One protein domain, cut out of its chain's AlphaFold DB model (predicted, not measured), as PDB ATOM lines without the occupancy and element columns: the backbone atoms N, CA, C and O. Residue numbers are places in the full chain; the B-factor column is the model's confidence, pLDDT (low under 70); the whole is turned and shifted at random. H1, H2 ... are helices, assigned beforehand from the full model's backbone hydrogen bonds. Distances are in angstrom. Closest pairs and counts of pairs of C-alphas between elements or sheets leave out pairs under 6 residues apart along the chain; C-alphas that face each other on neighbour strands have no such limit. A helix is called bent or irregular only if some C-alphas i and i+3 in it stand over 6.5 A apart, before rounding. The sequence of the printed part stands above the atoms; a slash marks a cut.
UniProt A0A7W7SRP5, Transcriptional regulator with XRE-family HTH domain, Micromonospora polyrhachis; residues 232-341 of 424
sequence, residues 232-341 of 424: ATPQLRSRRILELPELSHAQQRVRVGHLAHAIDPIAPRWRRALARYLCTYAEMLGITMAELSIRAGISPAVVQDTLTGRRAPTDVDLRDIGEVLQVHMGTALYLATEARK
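AT A GLANCE: This is residues 232 to 341 of the 424 residues of the protein "Transcriptional regulator with XRE-family HTH domain" of Micromonospora polyrhachis (UniProt A0A7W7SRP5). Five helices make a small compact ball in which the contacts close into a ring, from H1 to H3, H2, H4, H5 and back to H1, with H1, the longest helix, nearest the middle. H4 and H5 fold back on each other as a helical hairpin, while H3 crosses H1 steeply and H2 crosses H4 at about a right angle. A long arm without named elements, residues 232 to 268, runs out to Ala 250 and folds back toward the start of H1, and its residues 234 to 239 stick out. The printed part has 110 residues with five named helices in the order H1, H2, H3, H4, H5 and no named strand; the class is all helix, though under half of the residues, 54 of the 110, are in named elements. The whole is compact, with a radius of gyration of the C-alphas of 13.3 A and spans of 37 by 31 by 25 A.

HOW THE PARTS SIT: The printed part begins with residues 232 to 268, which hold no named element; their C-alphas lie 10 to 22 A from the mean of all C-alphas. H1, residues 269 to 284, follows. H5, residues 329 to 340, touches H1 with 14 pairs of C-alphas within 8 A; the closest C-alphas, those of Trp 270 and Ala 339, are 4.7 A apart. These two helices run opposite ways at a steep tilt of 35.0 degrees, only just beyond shallow. H2, residues 289 to 296, is close to H1 but not clearly touching: the closest C-alphas, those of Ala 282 and Leu 292, are 7.9 A apart. H3, residues 300 to 307, touches H2 at about perpendicular, 78 degrees, with the C-alphas of Ser 293 and Pro 300 closest at 5.2 A. H3 also touches H1, where the C-alphas of Ala 275 and Leu 307 are closest at 4.6 A; the two run opposite ways at a steep tilt of 68 degrees, only just short of about perpendicular. H4, residues 315 to 324, touches H2 at about perpendicular, 75 degrees, with the C-alphas of Ala 296 and Asp 320 closest at 5.1 A. H4 and H5 form a helical hairpin, running opposite ways at a steep tilt of 38 degrees, with the C-alphas of Gly 322 and Met 329 closest at 6.5 A. H3 and H4 are near each other, their closest C-alphas 8.2 A apart. H5 is apart from H2 and from H3. The helix packing is mostly crossed, meaning that few touching pairs have a shallow tilt; here 0 of 5 have one. In H1, H2, H3, H4 and H5 every O i to N i+4 pair is within hydrogen-bond range.

IN THESE COORDINATES: H1 runs from Arg 269, C-alpha at (-35.039, -38.157, 49.703), to Met 284, 22.4 A from first to last C-alpha. H2, Met 289 to Ala 296, and H3, Pro 300 to Leu 307, each measure 10.4 A. H4, Asp 315 to Val 324, begins with its C-alpha at (-37.335, -57.095, 49.058) and is 14.3 A long. H5, Met 329 to Arg 340, is 16.1 A long and ends with its C-alpha at (-34.827, -48.345, 54.374). None of the helices is bent.

THE WHOLE: The two C-alphas farthest apart, those of Ala 250 and Lys 341, are 38.2 A apart. The printed part has no cut. The links H1 to H2, H2 to H3 and H4 to H5 are tight, the link H3 to H4 is short, and no link between helices is long. The mean pLDDT of the printed part is 74.6, and 35 residues are under 70: residues 232 to 261, residue 273, residues 284 to 285 and residues 330 to 331.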
ATOM      1  N   ALA A 232     -27.516 -33.559  43.827       56.94
ATOM      2  CA  ALA A 232     -27.840 -32.869  45.075       56.94
ATOM      3  C   ALA A 232     -27.341 -33.610  46.334       56.94
ATOM      4  O   ALA A 232     -27.381 -33.051  47.432       56.94
ATOM      5  N   THR A 233     -26.835 -34.842  46.194       53.81
ATOM      6  CA  THR A 233     -26.333 -35.660  47.305       53.81
ATOM      7  C   THR A 233     -24.879 -36.096  47.034       53.81
ATOM      8  O   THR A 233     -24.626 -37.164  46.477       53.81
ATOM      9  N   PRO A 234     -23.864 -35.300  47.429       54.00
ATOM     10  CA  PRO A 234     -22.465 -35.496  47.016       54.00
ATOM     11  C   PRO A 234     -21.828 -36.827  47.459       54.00
ATOM     12  O   PRO A 234     -20.851 -37.267  46.855       54.00
ATOM     13  N   GLN A 235     -22.405 -37.506  48.457       52.28
ATOM     14  CA  GLN A 235     -21.987 -38.834  48.930       52.28
ATOM     15  C   GLN A 235     -22.261 -39.958  47.902       52.28
ATOM     16  O   GLN A 235     -21.783 -41.077  48.075       52.28
ATOM     17  N   LEU A 236     -22.992 -39.658  46.818       47.59
ATOM     18  CA  LEU A 236     -23.467 -40.613  45.804       47.59
ATOM     19  C   LEU A 236     -22.643 -40.665  44.523       47.59
ATOM     20  O   LEU A 236     -22.910 -41.480  43.645       47.59
ATOM     21  N   ARG A 237     -21.596 -39.842  44.420       50.31
ATOM     22  CA  ARG A 237     -20.737 -39.767  43.226       50.31
ATOM     23  C   ARG A 237     -19.906 -41.033  42.965       50.31
ATOM     24  O   ARG A 237     -19.298 -41.141  41.905       50.31
ATOM     25  N   SER A 238     -19.840 -41.978  43.907       45.22
ATOM     26  CA  SER A 238     -18.880 -43.091  43.874       45.22
ATOM     27  C   SER A 238     -19.354 -44.360  43.152       45.22
ATOM     28  O   SER A 238     -18.544 -45.265  42.952       45.22
ATOM     29  N   ARG A 239     -20.616 -44.454  42.701       44.62
ATOM     30  CA  ARG A 239     -21.098 -45.599  41.906       44.62
ATOM     31  C   ARG A 239     -21.968 -45.158  40.725       44.62
ATOM     32  O   ARG A 239     -23.095 -44.714  40.908       44.62
ATOM     33  N   ARG A 240     -21.446 -45.342  39.504       45.81
ATOM     34  CA  ARG A 240     -22.219 -45.300  38.249       45.81
ATOM     35  C   ARG A 240     -23.272 -46.411  38.284       45.81
ATOM     36  O   ARG A 240     -22.946 -47.562  38.014       45.81
ATOM     37  N   ILE A 241     -24.508 -46.087  38.640       50.88
ATOM     38  CA  ILE A 241     -25.650 -46.998  38.496       50.88
ATOM     39  C   ILE A 241     -26.814 -46.196  37.924       50.88
ATOM     40  O   ILE A 241     -27.721 -45.833  38.657       50.88
ATOM     41  N   LEU A 242     -26.778 -45.896  36.629       50.00
ATOM     42  CA  LEU A 242     -27.952 -45.448  35.877       50.00
ATOM     43  C   LEU A 242     -27.763 -45.823  34.402       50.00
ATOM     44  O   LEU A 242     -27.436 -44.985  33.571       50.00
ATOM     45  N   GLU A 243     -27.952 -47.100  34.083       44.81
ATOM     46  CA  GLU A 243     -28.331 -47.501  32.727       44.81
ATOM     47  C   GLU A 243     -29.846 -47.728  32.755       44.81
ATOM     48  O   GLU A 243     -30.341 -48.719  33.296       44.81
ATOM     49  N   LEU A 244     -30.594 -46.731  32.277       46.34
ATOM     50  CA  LEU A 244     -31.994 -46.912  31.905       46.34
ATOM     51  C   LEU A 244     -31.991 -47.676  30.566       46.34
ATOM     52  O   LEU A 244     -31.238 -47.289  29.673       46.34
ATOM     53  N   PRO A 245     -32.752 -48.775  30.421       45.34
ATOM     54  CA  PRO A 245     -32.789 -49.534  29.180       45.34
ATOM     55  C   PRO A 245     -33.467 -48.721  28.073       45.34
ATOM     56  O   PRO A 245     -34.488 -48.080  28.312       45.34
ATOM     57  N   GLU A 246     -32.927 -48.808  26.856       44.41
ATOM     58  CA  GLU A 246     -33.560 -48.269  25.650       44.41
ATOM     59  C   GLU A 246     -34.926 -48.940  25.440       44.41
ATOM     60  O   GLU A 246     -35.029 -50.166  25.306       44.41
ATOM     61  N   LEU A 247     -36.002 -48.152  25.429       45.72
ATOM     62  CA  LEU A 247     -37.341 -48.685  25.201       45.72
ATOM     63  C   LEU A 247     -37.520 -49.109  23.740       45.72
ATOM     64  O   LEU A 247     -37.313 -48.341  22.799       45.72
ATOM     65  N   SER A 248     -37.998 -50.339  23.550       44.50
ATOM     66  CA  SER A 248     -38.454 -50.825  22.249       44.50
ATOM     67  C   SER A 248     -39.570 -49.923  21.700       44.50
ATOM     68  O   SER A 248     -40.556 -49.652  22.386       44.50
ATOM     69  N   HIS A 249     -39.462 -49.531  20.427       45.25
ATOM     70  CA  HIS A 249     -40.395 -48.666  19.683       45.25
ATOM     71  C   HIS A 249     -41.880 -49.113  19.651       45.25
ATOM     72  O   HIS A 249     -42.709 -48.474  18.999       45.25
ATOM     73  N   ALA A 250     -42.250 -50.213  20.311       40.53
ATOM     74  CA  ALA A 250     -43.563 -50.841  20.213       40.53
ATOM     75  C   ALA A 250     -44.609 -50.368  21.245       40.53
ATOM     76  O   ALA A 250     -45.781 -50.719  21.103       40.53
ATOM     77  N   GLN A 251     -44.257 -49.575  22.261       47.38
ATOM     78  CA  GLN A 251     -45.172 -49.276  23.376       47.38
ATOM     79  C   GLN A 251     -45.588 -47.800  23.420       47.38
ATOM     80  O   GLN A 251     -45.082 -46.981  24.174       47.38
ATOM     81  N   GLN A 252     -46.565 -47.454  22.581       46.31
ATOM     82  CA  GLN A 252     -47.182 -46.127  22.546       46.31
ATOM     83  C   GLN A 252     -48.506 -46.116  23.302       46.31
ATOM     84  O   GLN A 252     -49.546 -46.447  22.734       46.31
ATOM     85  N   ARG A 253     -48.457 -45.700  24.571       47.84
ATOM     86  CA  ARG A 253     -49.555 -45.062  25.328       47.84
ATOM     87  C   ARG A 253     -49.002 -44.537  26.654       47.84
ATOM     88  O   ARG A 253     -49.397 -44.958  27.734       47.84
ATOM     89  N   VAL A 254     -48.053 -43.613  26.561       49.62
ATOM     90  CA  VAL A 254     -47.324 -43.134  27.733       49.62
ATOM     91  C   VAL A 254     -48.035 -41.921  28.346       49.62
ATOM     92  O   VAL A 254     -48.057 -40.830  27.769       49.62
ATOM     93  N   ARG A 255     -48.635 -42.098  29.528       51.75
ATOM     94  CA  ARG A 255     -49.133 -40.998  30.376       51.75
ATOM     95  C   ARG A 255     -48.046 -40.626  31.389       51.75
ATOM     96  O   ARG A 255     -48.184 -40.949  32.560       51.75
ATOM     97  N   VAL A 256     -46.964 -39.984  30.945       49.66
ATOM     98  CA  VAL A 256     -45.883 -39.591  31.872       49.66
ATOM     99  C   VAL A 256     -46.311 -38.413  32.742       49.66
ATOM    100  O   VAL A 256     -46.991 -37.497  32.270       49.66
ATOM    101  N   GLY A 257     -45.903 -38.451  34.003       52.50
ATOM    102  CA  GLY A 257     -46.042 -37.420  35.016       52.50
ATOM    103  C   GLY A 257     -47.197 -37.635  35.991       52.50
ATOM    104  O   GLY A 257     -47.123 -37.131  37.104       52.50
ATOM    105  N   HIS A 258     -48.252 -38.372  35.640       66.69
ATOM    106  CA  HIS A 258     -49.450 -38.463  36.488       66.69
ATOM    107  C   HIS A 258     -49.195 -39.143  37.840       66.69
ATOM    108  O   HIS A 258     -49.707 -38.688  38.860       66.69
ATOM    109  N   LEU A 259     -48.405 -40.214  37.857       67.62
ATOM    110  CA  LEU A 259     -48.019 -40.921  39.076       67.62
ATOM    111  C   LEU A 259     -46.897 -40.178  39.806       67.62
ATOM    112  O   LEU A 259     -46.893 -40.128  41.033       67.62
ATOM    113  N   ALA A 260     -45.990 -39.528  39.069       67.81
ATOM    114  CA  ALA A 260     -44.915 -38.740  39.671       67.81
ATOM    115  C   ALA A 260     -45.422 -37.520  40.473       67.81
ATOM    116  O   ALA A 260     -44.800 -37.156  41.469       67.81
ATOM    117  N   HIS A 261     -46.559 -36.918  40.096       69.31
ATOM    118  CA  HIS A 261     -47.188 -35.823  40.860       69.31
ATOM    119  C   HIS A 261     -47.767 -36.278  42.209       69.31
ATOM    120  O   HIS A 261     -47.985 -35.451  43.088       69.31
ATOM    121  N   ALA A 262     -48.026 -37.578  42.381       77.56
ATOM    122  CA  ALA A 262     -48.560 -38.128  43.623       77.56
ATOM    123  C   ALA A 262     -47.470 -38.452  44.661       77.56
ATOM    124  O   ALA A 262     -47.800 -38.860  45.776       77.56
ATOM    125  N   ILE A 263     -46.186 -38.294  44.312       81.31
ATOM    126  CA  ILE A 263     -45.068 -38.534  45.230       81.31
ATOM    127  C   ILE A 263     -45.127 -37.518  46.367       81.31
ATOM    128  O   ILE A 263     -45.203 -36.313  46.137       81.31
ATOM    129  N   ASP A 264     -45.075 -38.018  47.598       79.69
ATOM    130  CA  ASP A 264     -45.112 -37.203  48.800       79.69
ATOM    131  C   ASP A 264     -43.881 -36.277  48.843       79.69
ATOM    132  O   ASP A 264     -42.742 -36.764  48.899       79.69
ATOM    133  N   PRO A 265     -44.066 -34.944  48.818       71.75
ATOM    134  CA  PRO A 265     -42.949 -34.010  48.818       71.75
ATOM    135  C   PRO A 265     -42.157 -34.039  50.130       71.75
ATOM    136  O   PRO A 265     -40.986 -33.658  50.122       71.75
ATOM    137  N   ILE A 266     -42.760 -34.503  51.231       78.56
ATOM    138  CA  ILE A 266     -42.161 -34.545  52.574       78.56
ATOM    139  C   ILE A 266     -41.455 -35.891  52.824       78.56
ATOM    140  O   ILE A 266     -40.713 -36.033  53.796       78.56
ATOM    141  N   ALA A 267     -41.632 -36.886  51.947       77.12
ATOM    142  CA  ALA A 267     -40.963 -38.170  52.104       77.12
ATOM    143  C   ALA A 267     -39.420 -38.038  52.066       77.12
ATOM    144  O   ALA A 267     -38.886 -37.205  51.325       77.12
ATOM    145  N   PRO A 268     -38.698 -38.903  52.809       79.81
ATOM    146  CA  PRO A 268     -37.243 -39.047  52.742       79.81
ATOM    147  C   PRO A 268     -36.710 -39.045  51.308       79.81
ATOM    148  O   PRO A 268     -37.302 -39.680  50.424       79.81
ATOM    149  N   ARG A 269     -35.566 -38.388  51.067       71.19
ATOM    150  CA  ARG A 269     -35.039 -38.157  49.703       71.19
ATOM    151  C   ARG A 269     -34.913 -39.461  48.911       71.19
ATOM    152  O   ARG A 269     -35.362 -39.550  47.772       71.19
ATOM    153  N   TRP A 270     -34.413 -40.506  49.564       71.94
ATOM    154  CA  TRP A 270     -34.256 -41.840  48.987       71.94
ATOM    155  C   TRP A 270     -35.565 -42.536  48.634       71.94
ATOM    156  O   TRP A 270     -35.644 -43.233  47.622       71.94
ATOM    157  N   ARG A 271     -36.611 -42.325  49.436       81.75
ATOM    158  CA  ARG A 271     -37.941 -42.865  49.142       81.75
ATOM    159  C   ARG A 271     -38.579 -42.137  47.969       81.75
ATOM    160  O   ARG A 271     -39.192 -42.795  47.137       81.75
ATOM    161  N   ARG A 272     -38.377 -40.821  47.848       78.19
ATOM    162  CA  ARG A 272     -38.820 -40.052  46.672       78.19
ATOM    163  C   ARG A 272     -38.080 -40.478  45.408       78.19
ATOM    164  O   ARG A 272     -38.724 -40.674  44.384       78.19
ATOM    165  N   ALA A 273     -36.763 -40.677  45.477       69.00
ATOM    166  CA  ALA A 273     -35.967 -41.151  44.345       69.00
ATOM    167  C   ALA A 273     -36.416 -42.545  43.871       69.00
ATOM    168  O   ALA A 273     -36.639 -42.747  42.678       69.00
ATOM    169  N   LEU A 274     -36.634 -43.484  44.801       81.31
ATOM    170  CA  LEU A 274     -37.176 -44.809  44.491       81.31
ATOM    171  C   LEU A 274     -38.594 -44.731  43.908       81.31
ATOM    172  O   LEU A 274     -38.869 -45.349  42.883       81.31
ATOM    173  N   ALA A 275     -39.485 -43.960  44.532       85.88
ATOM    174  CA  ALA A 275     -40.851 -43.760  44.061       85.88
ATOM    175  C   ALA A 275     -40.872 -43.177  42.643       85.88
ATOM    176  O   ALA A 275     -41.583 -43.673  41.776       85.88
ATOM    177  N   ARG A 276     -40.026 -42.179  42.372       79.94
ATOM    178  CA  ARG A 276     -39.909 -41.548  41.055       79.94
ATOM    179  C   ARG A 276     -39.351 -42.508  40.012       79.94
ATOM    180  O   ARG A 276     -39.884 -42.554  38.906       79.94
ATOM    181  N   TYR A 277     -38.357 -43.316  40.378       76.75
ATOM    182  CA  TYR A 277     -37.838 -44.388  39.531       76.75
ATOM    183  C   TYR A 277     -38.951 -45.373  39.139       76.75
ATOM    184  O   TYR A 277     -39.205 -45.572  37.955       76.75
ATOM    185  N   LEU A 278     -39.696 -45.909  40.108       86.62
ATOM    186  CA  LEU A 278     -40.775 -46.870  39.848       86.62
ATOM    187  C   LEU A 278     -41.957 -46.252  39.079       86.62
ATOM    188  O   LEU A 278     -42.447 -46.855  38.126       86.62
ATOM    189  N   CYS A 279     -42.389 -45.038  39.435       83.69
ATOM    190  CA  CYS A 279     -43.453 -44.317  38.729       83.69
ATOM    191  C   CYS A 279     -43.092 -44.060  37.266       83.69
ATOM    192  O   CYS A 279     -43.946 -44.223  36.400       83.69
ATOM    193  N   THR A 280     -41.830 -43.731  36.979       73.75
ATOM    194  CA  THR A 280     -41.367 -43.523  35.600       73.75
ATOM    195  C   THR A 280     -41.534 -44.801  34.779       73.75
ATOM    196  O   THR A 280     -42.124 -44.760  33.704       73.75
ATOM    197  N   TYR A 281     -41.108 -45.958  35.295       76.12
ATOM    198  CA  TYR A 281     -41.277 -47.235  34.591       76.12
ATOM    199  C   TYR A 281     -42.741 -47.661  34.449       76.12
ATOM    200  O   TYR A 281     -43.138 -48.135  33.386       76.12
ATOM    201  N   ALA A 282     -43.567 -47.443  35.476       81.38
ATOM    202  CA  ALA A 282     -45.005 -47.689  35.385       81.38
ATOM    203  C   ALA A 282     -45.655 -46.851  34.276       81.38
ATOM    204  O   ALA A 282     -46.444 -47.365  33.484       81.38
ATOM    205  N   GLU A 283     -45.278 -45.578  34.167       75.19
ATOM    206  CA  GLU A 283     -45.786 -44.680  33.134       75.19
ATOM    207  C   GLU A 283     -45.271 -45.040  31.740       75.19
ATOM    208  O   GLU A 283     -46.076 -45.059  30.807       75.19
ATOM    209  N   MET A 284     -43.979 -45.375  31.608       65.50
ATOM    210  CA  MET A 284     -43.355 -45.860  30.366       65.50
ATOM    211  C   MET A 284     -44.078 -47.095  29.818       65.50
ATOM    212  O   MET A 284     -44.365 -47.167  28.624       65.50
ATOM    213  N   LEU A 285     -44.466 -48.020  30.700       69.75
ATOM    214  CA  LEU A 285     -45.204 -49.232  30.339       69.75
ATOM    215  C   LEU A 285     -46.725 -49.027  30.233       69.75
ATOM    216  O   LEU A 285     -47.447 -49.954  29.861       69.75
ATOM    217  N   GLY A 286     -47.235 -47.835  30.560       70.62
ATOM    218  CA  GLY A 286     -48.669 -47.539  30.582       70.62
ATOM    219  C   GLY A 286     -49.452 -48.324  31.643       70.62
ATOM    220  O   GLY A 286     -50.665 -48.484  31.505       70.62
ATOM    221  N   ILE A 287     -48.777 -48.815  32.684       81.69
ATOM    222  CA  ILE A 287     -49.357 -49.637  33.745       81.69
ATOM    223  C   ILE A 287     -49.966 -48.723  34.809       81.69
ATOM    224  O   ILE A 287     -49.300 -47.873  35.400       81.69
ATOM    225  N   THR A 288     -51.256 -48.910  35.084       84.69
ATOM    226  CA  THR A 288     -51.930 -48.183  36.171       84.69
ATOM    227  C   THR A 288     -51.561 -48.759  37.541       84.69
ATOM    228  O   THR A 288     -51.222 -49.932  37.654       84.69
ATOM    229  N   MET A 289     -51.703 -47.981  38.620       87.19
ATOM    230  CA  MET A 289     -51.470 -48.474  39.989       87.19
ATOM    231  C   MET A 289     -52.324 -49.709  40.335       87.19
ATOM    232  O   MET A 289     -51.839 -50.642  40.971       87.19
ATOM    233  N   ALA A 290     -53.586 -49.731  39.890       85.81
ATOM    234  CA  ALA A 290     -54.482 -50.870  40.086       85.81
ATOM    235  C   ALA A 290     -53.995 -52.112  39.321       85.81
ATOM    236  O   ALA A 290     -53.983 -53.214  39.861       85.81
ATOM    237  N   GLU A 291     -53.549 -51.929  38.080       87.44
ATOM    238  CA  GLU A 291     -52.988 -53.004  37.261       87.44
ATOM    239  C   GLU A 291     -51.665 -53.531  37.826       87.44
ATOM    240  O   GLU A 291     -51.467 -54.743  37.867       87.44
ATOM    241  N   LEU A 292     -50.795 -52.644  38.323       92.06
ATOM    242  CA  LEU A 292     -49.551 -53.017  38.991       92.06
ATOM    243  C   LEU A 292     -49.825 -53.852  40.245       92.06
ATOM    244  O   LEU A 292     -49.213 -54.899  40.418       92.06
ATOM    245  N   SER A 293     -50.780 -53.433  41.080       93.25
ATOM    246  CA  SER A 293     -51.212 -54.185  42.266       93.25
ATOM    247  C   SER A 293     -51.698 -55.592  41.916       93.25
ATOM    248  O   SER A 293     -51.261 -56.560  42.535       93.25
ATOM    249  N   ILE A 294     -52.543 -55.724  40.888       92.50
ATOM    250  CA  ILE A 294     -53.062 -57.025  40.444       92.50
ATOM    251  C   ILE A 294     -51.936 -57.917  39.914       92.50
ATOM    252  O   ILE A 294     -51.874 -59.092  40.264       92.50
ATOM    253  N   ARG A 295     -51.050 -57.377  39.068       92.62
ATOM    254  CA  ARG A 295     -49.987 -58.162  38.423       92.62
ATOM    255  C   ARG A 295     -48.863 -58.550  39.375       92.62
ATOM    256  O   ARG A 295     -48.357 -59.657  39.254       92.62
ATOM    257  N   ALA A 296     -48.501 -57.672  40.306       92.50
ATOM    258  CA  ALA A 296     -47.479 -57.956  41.308       92.50
ATOM    259  C   ALA A 296     -48.017 -58.815  42.468       92.50
ATOM    260  O   ALA A 296     -47.243 -59.274  43.293       92.50
ATOM    261  N   GLY A 297     -49.339 -59.016  42.575       92.31
ATOM    262  CA  GLY A 297     -49.938 -59.740  43.703       92.31
ATOM    263  C   GLY A 297     -49.823 -58.996  45.041       92.31
ATOM    264  O   GLY A 297     -49.949 -59.602  46.103       92.31
ATOM    265  N   ILE A 298     -49.601 -57.680  45.000       94.38
ATOM    266  CA  ILE A 298     -49.400 -56.825  46.175       94.38
ATOM    267  C   ILE A 298     -50.668 -56.015  46.425       94.38
ATOM    268  O   ILE A 298     -51.311 -55.535  45.492       94.38
ATOM    269  N   SER A 299     -51.020 -55.807  47.695       95.00
ATOM    270  CA  SER A 299     -52.173 -54.972  48.043       95.00
ATOM    271  C   SER A 299     -52.053 -53.548  47.463       95.00
ATOM    272  O   SER A 299     -50.961 -52.966  47.474       95.00
ATOM    273  N   PRO A 300     -53.161 -52.937  47.008       92.50
ATOM    274  CA  PRO A 300     -53.125 -51.625  46.364       92.50
ATOM    275  C   PRO A 300     -52.606 -50.524  47.294       92.50
ATOM    276  O   PRO A 300     -51.916 -49.622  46.831       92.50
ATOM    277  N   ALA A 301     -52.858 -50.630  48.604       92.56
ATOM    278  CA  ALA A 301     -52.330 -49.700  49.601       92.56
ATOM    279  C   ALA A 301     -50.795 -49.743  49.676       92.56
ATOM    280  O   ALA A 301     -50.150 -48.701  49.686       92.56
ATOM    281  N   VAL A 302     -50.192 -50.938  49.649       93.06
ATOM    282  CA  VAL A 302     -48.727 -51.086  49.689       93.06
ATOM    283  C   VAL A 302     -48.080 -50.566  48.406       93.06
ATOM    284  O   VAL A 302     -47.052 -49.892  48.475       93.06
ATOM    285  N   VAL A 303     -48.690 -50.829  47.245       93.56
ATOM    286  CA  VAL A 303     -48.227 -50.263  45.969       93.56
ATOM    287  C   VAL A 303     -48.318 -48.740  45.998       93.56
ATOM    288  O   VAL A 303     -47.348 -48.070  45.660       93.56
ATOM    289  N   GLN A 304     -49.438 -48.184  46.462       93.06
ATOM    290  CA  GLN A 304     -49.623 -46.741  46.587       93.06
ATOM    291  C   GLN A 304     -48.596 -46.112  47.535       93.06
ATOM    292  O   GLN A 304     -47.937 -45.144  47.164       93.06
ATOM    293  N   ASP A 305     -48.406 -46.657  48.734       92.38
ATOM    294  CA  ASP A 305     -47.449 -46.115  49.704       92.38
ATOM    295  C   ASP A 305     -45.999 -46.204  49.204       92.38
ATOM    296  O   ASP A 305     -45.178 -45.343  49.522       92.38
ATOM    297  N   THR A 306     -45.690 -47.210  48.382       92.50
ATOM    298  CA  THR A 306     -44.382 -47.360  47.731       92.50
ATOM    299  C   THR A 306     -44.195 -46.329  46.613       92.50
ATOM    300  O   THR A 306     -43.197 -45.611  46.598       92.50
ATOM    301  N   LEU A 307     -45.167 -46.207  45.701       91.25
ATOM    302  CA  LEU A 307     -45.129 -45.266  44.573       91.25
ATOM    303  C   LEU A 307     -45.269 -43.798  44.996       91.25
ATOM    304  O   LEU A 307     -44.907 -42.905  44.239       91.25
ATOM    305  N   THR A 308     -45.773 -43.535  46.200       89.69
ATOM    306  CA  THR A 308     -45.819 -42.186  46.783       89.69
ATOM    307  C   THR A 308     -44.614 -41.884  47.680       89.69
ATOM    308  O   THR A 308     -44.474 -40.757  48.142       89.69
ATOM    309  N   GLY A 309     -43.726 -42.852  47.935       86.75
ATOM    310  CA  GLY A 309     -42.550 -42.674  48.797       86.75
ATOM    311  C   GLY A 309     -42.849 -42.657  50.304       86.75
ATOM    312  O   GLY A 309     -41.946 -42.436  51.112       86.75
ATOM    313  N   ARG A 310     -44.092 -42.931  50.720       88.56
ATOM    314  CA  ARG A 310     -44.486 -43.000  52.139       88.56
ATOM    315  C   ARG A 310     -43.861 -44.196  52.850       88.56
ATOM    316  O   ARG A 310     -43.472 -44.100  54.015       88.56
ATOM    317  N   ARG A 311     -43.704 -45.310  52.133       89.88
ATOM    318  CA  ARG A 311     -43.135 -46.562  52.640       89.88
ATOM    319  C   ARG A 311     -41.964 -47.019  51.775       89.88
ATOM    320  O   ARG A 311     -42.019 -46.956  50.552       89.88
ATOM    321  N   ALA A 312     -40.921 -47.543  52.419       88.44
ATOM    322  CA  ALA A 312     -39.898 -48.311  51.719       88.44
ATOM    323  C   ALA A 312     -40.424 -49.739  51.442       88.44
ATOM    324  O   ALA A 312     -40.892 -50.395  52.382       88.44
ATOM    325  N   PRO A 313     -40.372 -50.236  50.193       91.19
ATOM    326  CA  PRO A 313     -40.856 -51.575  49.860       91.19
ATOM    327  C   PRO A 313     -39.968 -52.641  50.504       91.19
ATOM    328  O   PRO A 313     -38.768 -52.414  50.691       91.19
ATOM    329  N   THR A 314     -40.532 -53.807  50.830       92.69
ATOM    330  CA  THR A 314     -39.737 -54.989  51.217       92.69
ATOM    331  C   THR A 314     -39.016 -55.578  50.000       92.69
ATOM    332  O   THR A 314     -39.282 -55.176  48.870       92.69
ATOM    333  N   ASP A 315     -38.064 -56.498  50.194       90.25
ATOM    334  CA  ASP A 315     -37.335 -57.095  49.058       90.25
ATOM    335  C   ASP A 315     -38.250 -57.931  48.168       90.25
ATOM    336  O   ASP A 315     -38.023 -58.018  46.965       90.25
ATOM    337  N   VAL A 316     -39.292 -58.516  48.765       92.25
ATOM    338  CA  VAL A 316     -40.342 -59.237  48.045       92.25
ATOM    339  C   VAL A 316     -41.180 -58.244  47.245       92.25
ATOM    340  O   VAL A 316     -41.210 -58.352  46.025       92.25
ATOM    341  N   ASP A 317     -41.718 -57.199  47.896       93.06
ATOM    342  CA  ASP A 317     -42.514 -56.165  47.211       93.06
ATOM    343  C   ASP A 317     -41.741 -55.556  46.028       93.06
ATOM    344  O   ASP A 317     -42.282 -55.353  44.946       93.06
ATOM    345  N   LEU A 318     -40.453 -55.263  46.226       93.12
ATOM    346  CA  LEU A 318     -39.610 -54.644  45.210       93.12
ATOM    347  C   LEU A 318     -39.300 -55.587  44.046       93.12
ATOM    348  O   LEU A 318     -39.233 -55.126  42.910       93.12
ATOM    349  N   ARG A 319     -39.090 -56.879  44.315       92.44
ATOM    350  CA  ARG A 319     -38.879 -57.882  43.267       92.44
ATOM    351  C   ARG A 319     -40.131 -58.022  42.411       92.44
ATOM    352  O   ARG A 319     -40.026 -57.938  41.194       92.44
ATOM    353  N   ASP A 320     -41.290 -58.157  43.045       92.00
ATOM    354  CA  ASP A 320     -42.558 -58.400  42.358       92.00
ATOM    355  C   ASP A 320     -43.006 -57.156  41.564       92.00
ATOM    356  O   ASP A 320     -43.420 -57.257  40.409       92.00
ATOM    357  N   ILE A 321     -42.835 -55.951  42.128       93.38
ATOM    358  CA  ILE A 321     -43.029 -54.686  41.392       93.38
ATOM    359  C   ILE A 321     -42.016 -54.576  40.253       93.38
ATOM    360  O   ILE A 321     -42.376 -54.204  39.137       93.38
ATOM    361  N   GLY A 322     -40.747 -54.875  40.532       86.94
ATOM    362  CA  GLY A 322     -39.660 -54.726  39.577       86.94
ATOM    363  C   GLY A 322     -39.781 -55.656  38.374       86.94
ATOM    364  O   GLY A 322     -39.474 -55.234  37.262       86.94
ATOM    365  N   GLU A 323     -40.291 -56.872  38.568       88.25
ATOM    366  CA  GLU A 323     -40.580 -57.829  37.499       88.25
ATOM    367  C   GLU A 323     -41.702 -57.325  36.582       88.25
ATOM    368  O   GLU A 323     -41.540 -57.301  35.360       88.25
ATOM    369  N   VAL A 324     -42.810 -56.839  37.154       88.31
ATOM    370  CA  VAL A 324     -43.932 -56.284  36.375       88.31
ATOM    371  C   VAL A 324     -43.512 -55.038  35.599       88.31
ATOM    372  O   VAL A 324     -43.924 -54.850  34.453       88.31
ATOM    373  N   LEU A 325     -42.702 -54.187  36.228       84.88
ATOM    374  CA  LEU A 325     -42.230 -52.934  35.654       84.88
ATOM    375  C   LEU A 325     -40.962 -53.081  34.803       84.88
ATOM    376  O   LEU A 325     -40.493 -52.089  34.251       84.88
ATOM    377  N   GLN A 326     -40.404 -54.291  34.701       80.94
ATOM    378  CA  GLN A 326     -39.162 -54.584  33.978       80.94
ATOM    379  C   GLN A 326     -38.026 -53.604  34.329       80.94
ATOM    380  O   GLN A 326     -37.270 -53.155  33.465       80.94
ATOM    381  N   VAL A 327     -37.923 -53.236  35.610       73.44
ATOM    382  CA  VAL A 327     -36.911 -52.277  36.069       73.44
ATOM    383  C   VAL A 327     -35.543 -52.936  36.175       73.44
ATOM    384  O   VAL A 327     -35.418 -54.143  36.396       73.44
ATOM    385  N   HIS A 328     -34.488 -52.128  36.113       74.31
ATOM    386  CA  HIS A 328     -33.152 -52.620  36.411       74.31
ATOM    387  C   HIS A 328     -33.032 -52.912  37.914       74.31
ATOM    388  O   HIS A 328     -32.875 -52.009  38.744       74.31
ATOM    389  N   MET A 329     -33.101 -54.197  38.277       76.25
ATOM    390  CA  MET A 329     -33.173 -54.618  39.677       76.25
ATOM    391  C   MET A 329     -31.978 -54.173  40.520       76.25
ATOM    392  O   MET A 329     -32.154 -53.894  41.703       76.25
ATOM    393  N   GLY A 330     -30.783 -54.034  39.936       66.12
ATOM    394  CA  GLY A 330     -29.622 -53.501  40.656       66.12
ATOM    395  C   GLY A 330     -29.833 -52.061  41.143       66.12
ATOM    396  O   GLY A 330     -29.474 -51.728  42.271       66.12
ATOM    397  N   THR A 331     -30.483 -51.230  40.325       67.12
ATOM    398  CA  THR A 331     -30.796 -49.827  40.647       67.12
ATOM    399  C   THR A 331     -31.922 -49.755  41.672       67.12
ATOM    400  O   THR A 331     -31.812 -49.046  42.670       67.12
ATOM    401  N   ALA A 332     -32.976 -50.551  41.467       73.88
ATOM    402  CA  ALA A 332     -34.102 -50.643  42.387       73.88
ATOM    403  C   ALA A 332     -33.656 -51.095  43.789       73.88
ATOM    404  O   ALA A 332     -34.012 -50.459  44.779       73.88
ATOM    405  N   LEU A 333     -32.839 -52.154  43.881       76.38
ATOM    406  CA  LEU A 333     -32.315 -52.678  45.148       76.38
ATOM    407  C   LEU A 333     -31.411 -51.671  45.853       76.38
ATOM    408  O   LEU A 333     -31.503 -51.523  47.069       76.38
ATOM    409  N   TYR A 334     -30.562 -50.960  45.106       71.31
ATOM    410  CA  TYR A 334     -29.719 -49.910  45.668       71.31
ATOM    411  C   TYR A 334     -30.566 -48.801  46.307       71.31
ATOM    412  O   TYR A 334     -30.425 -48.527  47.499       71.31
ATOM    413  N   LEU A 335     -31.514 -48.242  45.549       73.62
ATOM    414  CA  LEU A 335     -32.418 -47.197  46.035       73.62
ATOM    415  C   LEU A 335     -33.272 -47.676  47.217       73.62
ATOM    416  O   LEU A 335     -33.447 -46.939  48.184       73.62
ATOM    417  N   ALA A 336     -33.767 -48.915  47.185       83.00
ATOM    418  CA  ALA A 336     -34.543 -49.492  48.280       83.00
ATOM    419  C   ALA A 336     -33.710 -49.731  49.544       83.00
ATOM    420  O   ALA A 336     -34.205 -49.507  50.649       83.00
ATOM    421  N   THR A 337     -32.450 -50.144  49.398       79.94
ATOM    422  CA  THR A 337     -31.537 -50.329  50.531       79.94
ATOM    423  C   THR A 337     -31.296 -49.002  51.244       79.94
ATOM    424  O   THR A 337     -31.395 -48.942  52.467       79.94
ATOM    425  N   GLU A 338     -31.052 -47.926  50.492       76.81
ATOM    426  CA  GLU A 338     -30.892 -46.580  51.054       76.81
ATOM    427  C   GLU A 338     -32.206 -46.044  51.648       76.81
ATOM    428  O   GLU A 338     -32.215 -45.531  52.763       76.81
ATOM    429  N   ALA A 339     -33.342 -46.256  50.977       81.50
ATOM    430  CA  ALA A 339     -34.667 -45.825  51.436       81.50
ATOM    431  C   ALA A 339     -35.134 -46.470  52.758       81.50
ATOM    432  O   ALA A 339     -36.020 -45.928  53.435       81.50
ATOM    433  N   ARG A 340     -34.569 -47.633  53.112       85.06
ATOM    434  CA  ARG A 340     -34.827 -48.345  54.374       85.06
ATOM    435  C   ARG A 340     -33.930 -47.902  55.521       85.06
ATOM    436  O   ARG A 340     -34.258 -48.212  56.668       85.06
ATOM    437  N   LYS A 341     -32.813 -47.221  55.251       79.19
ATOM    438  CA  LYS A 341     -31.944 -46.747  56.328       79.19
ATOM    439  C   LYS A 341     -32.715 -45.736  57.184       79.19
ATOM    440  O   LYS A 341     -33.434 -44.901  56.631       79.19
TER     441      LYS A 341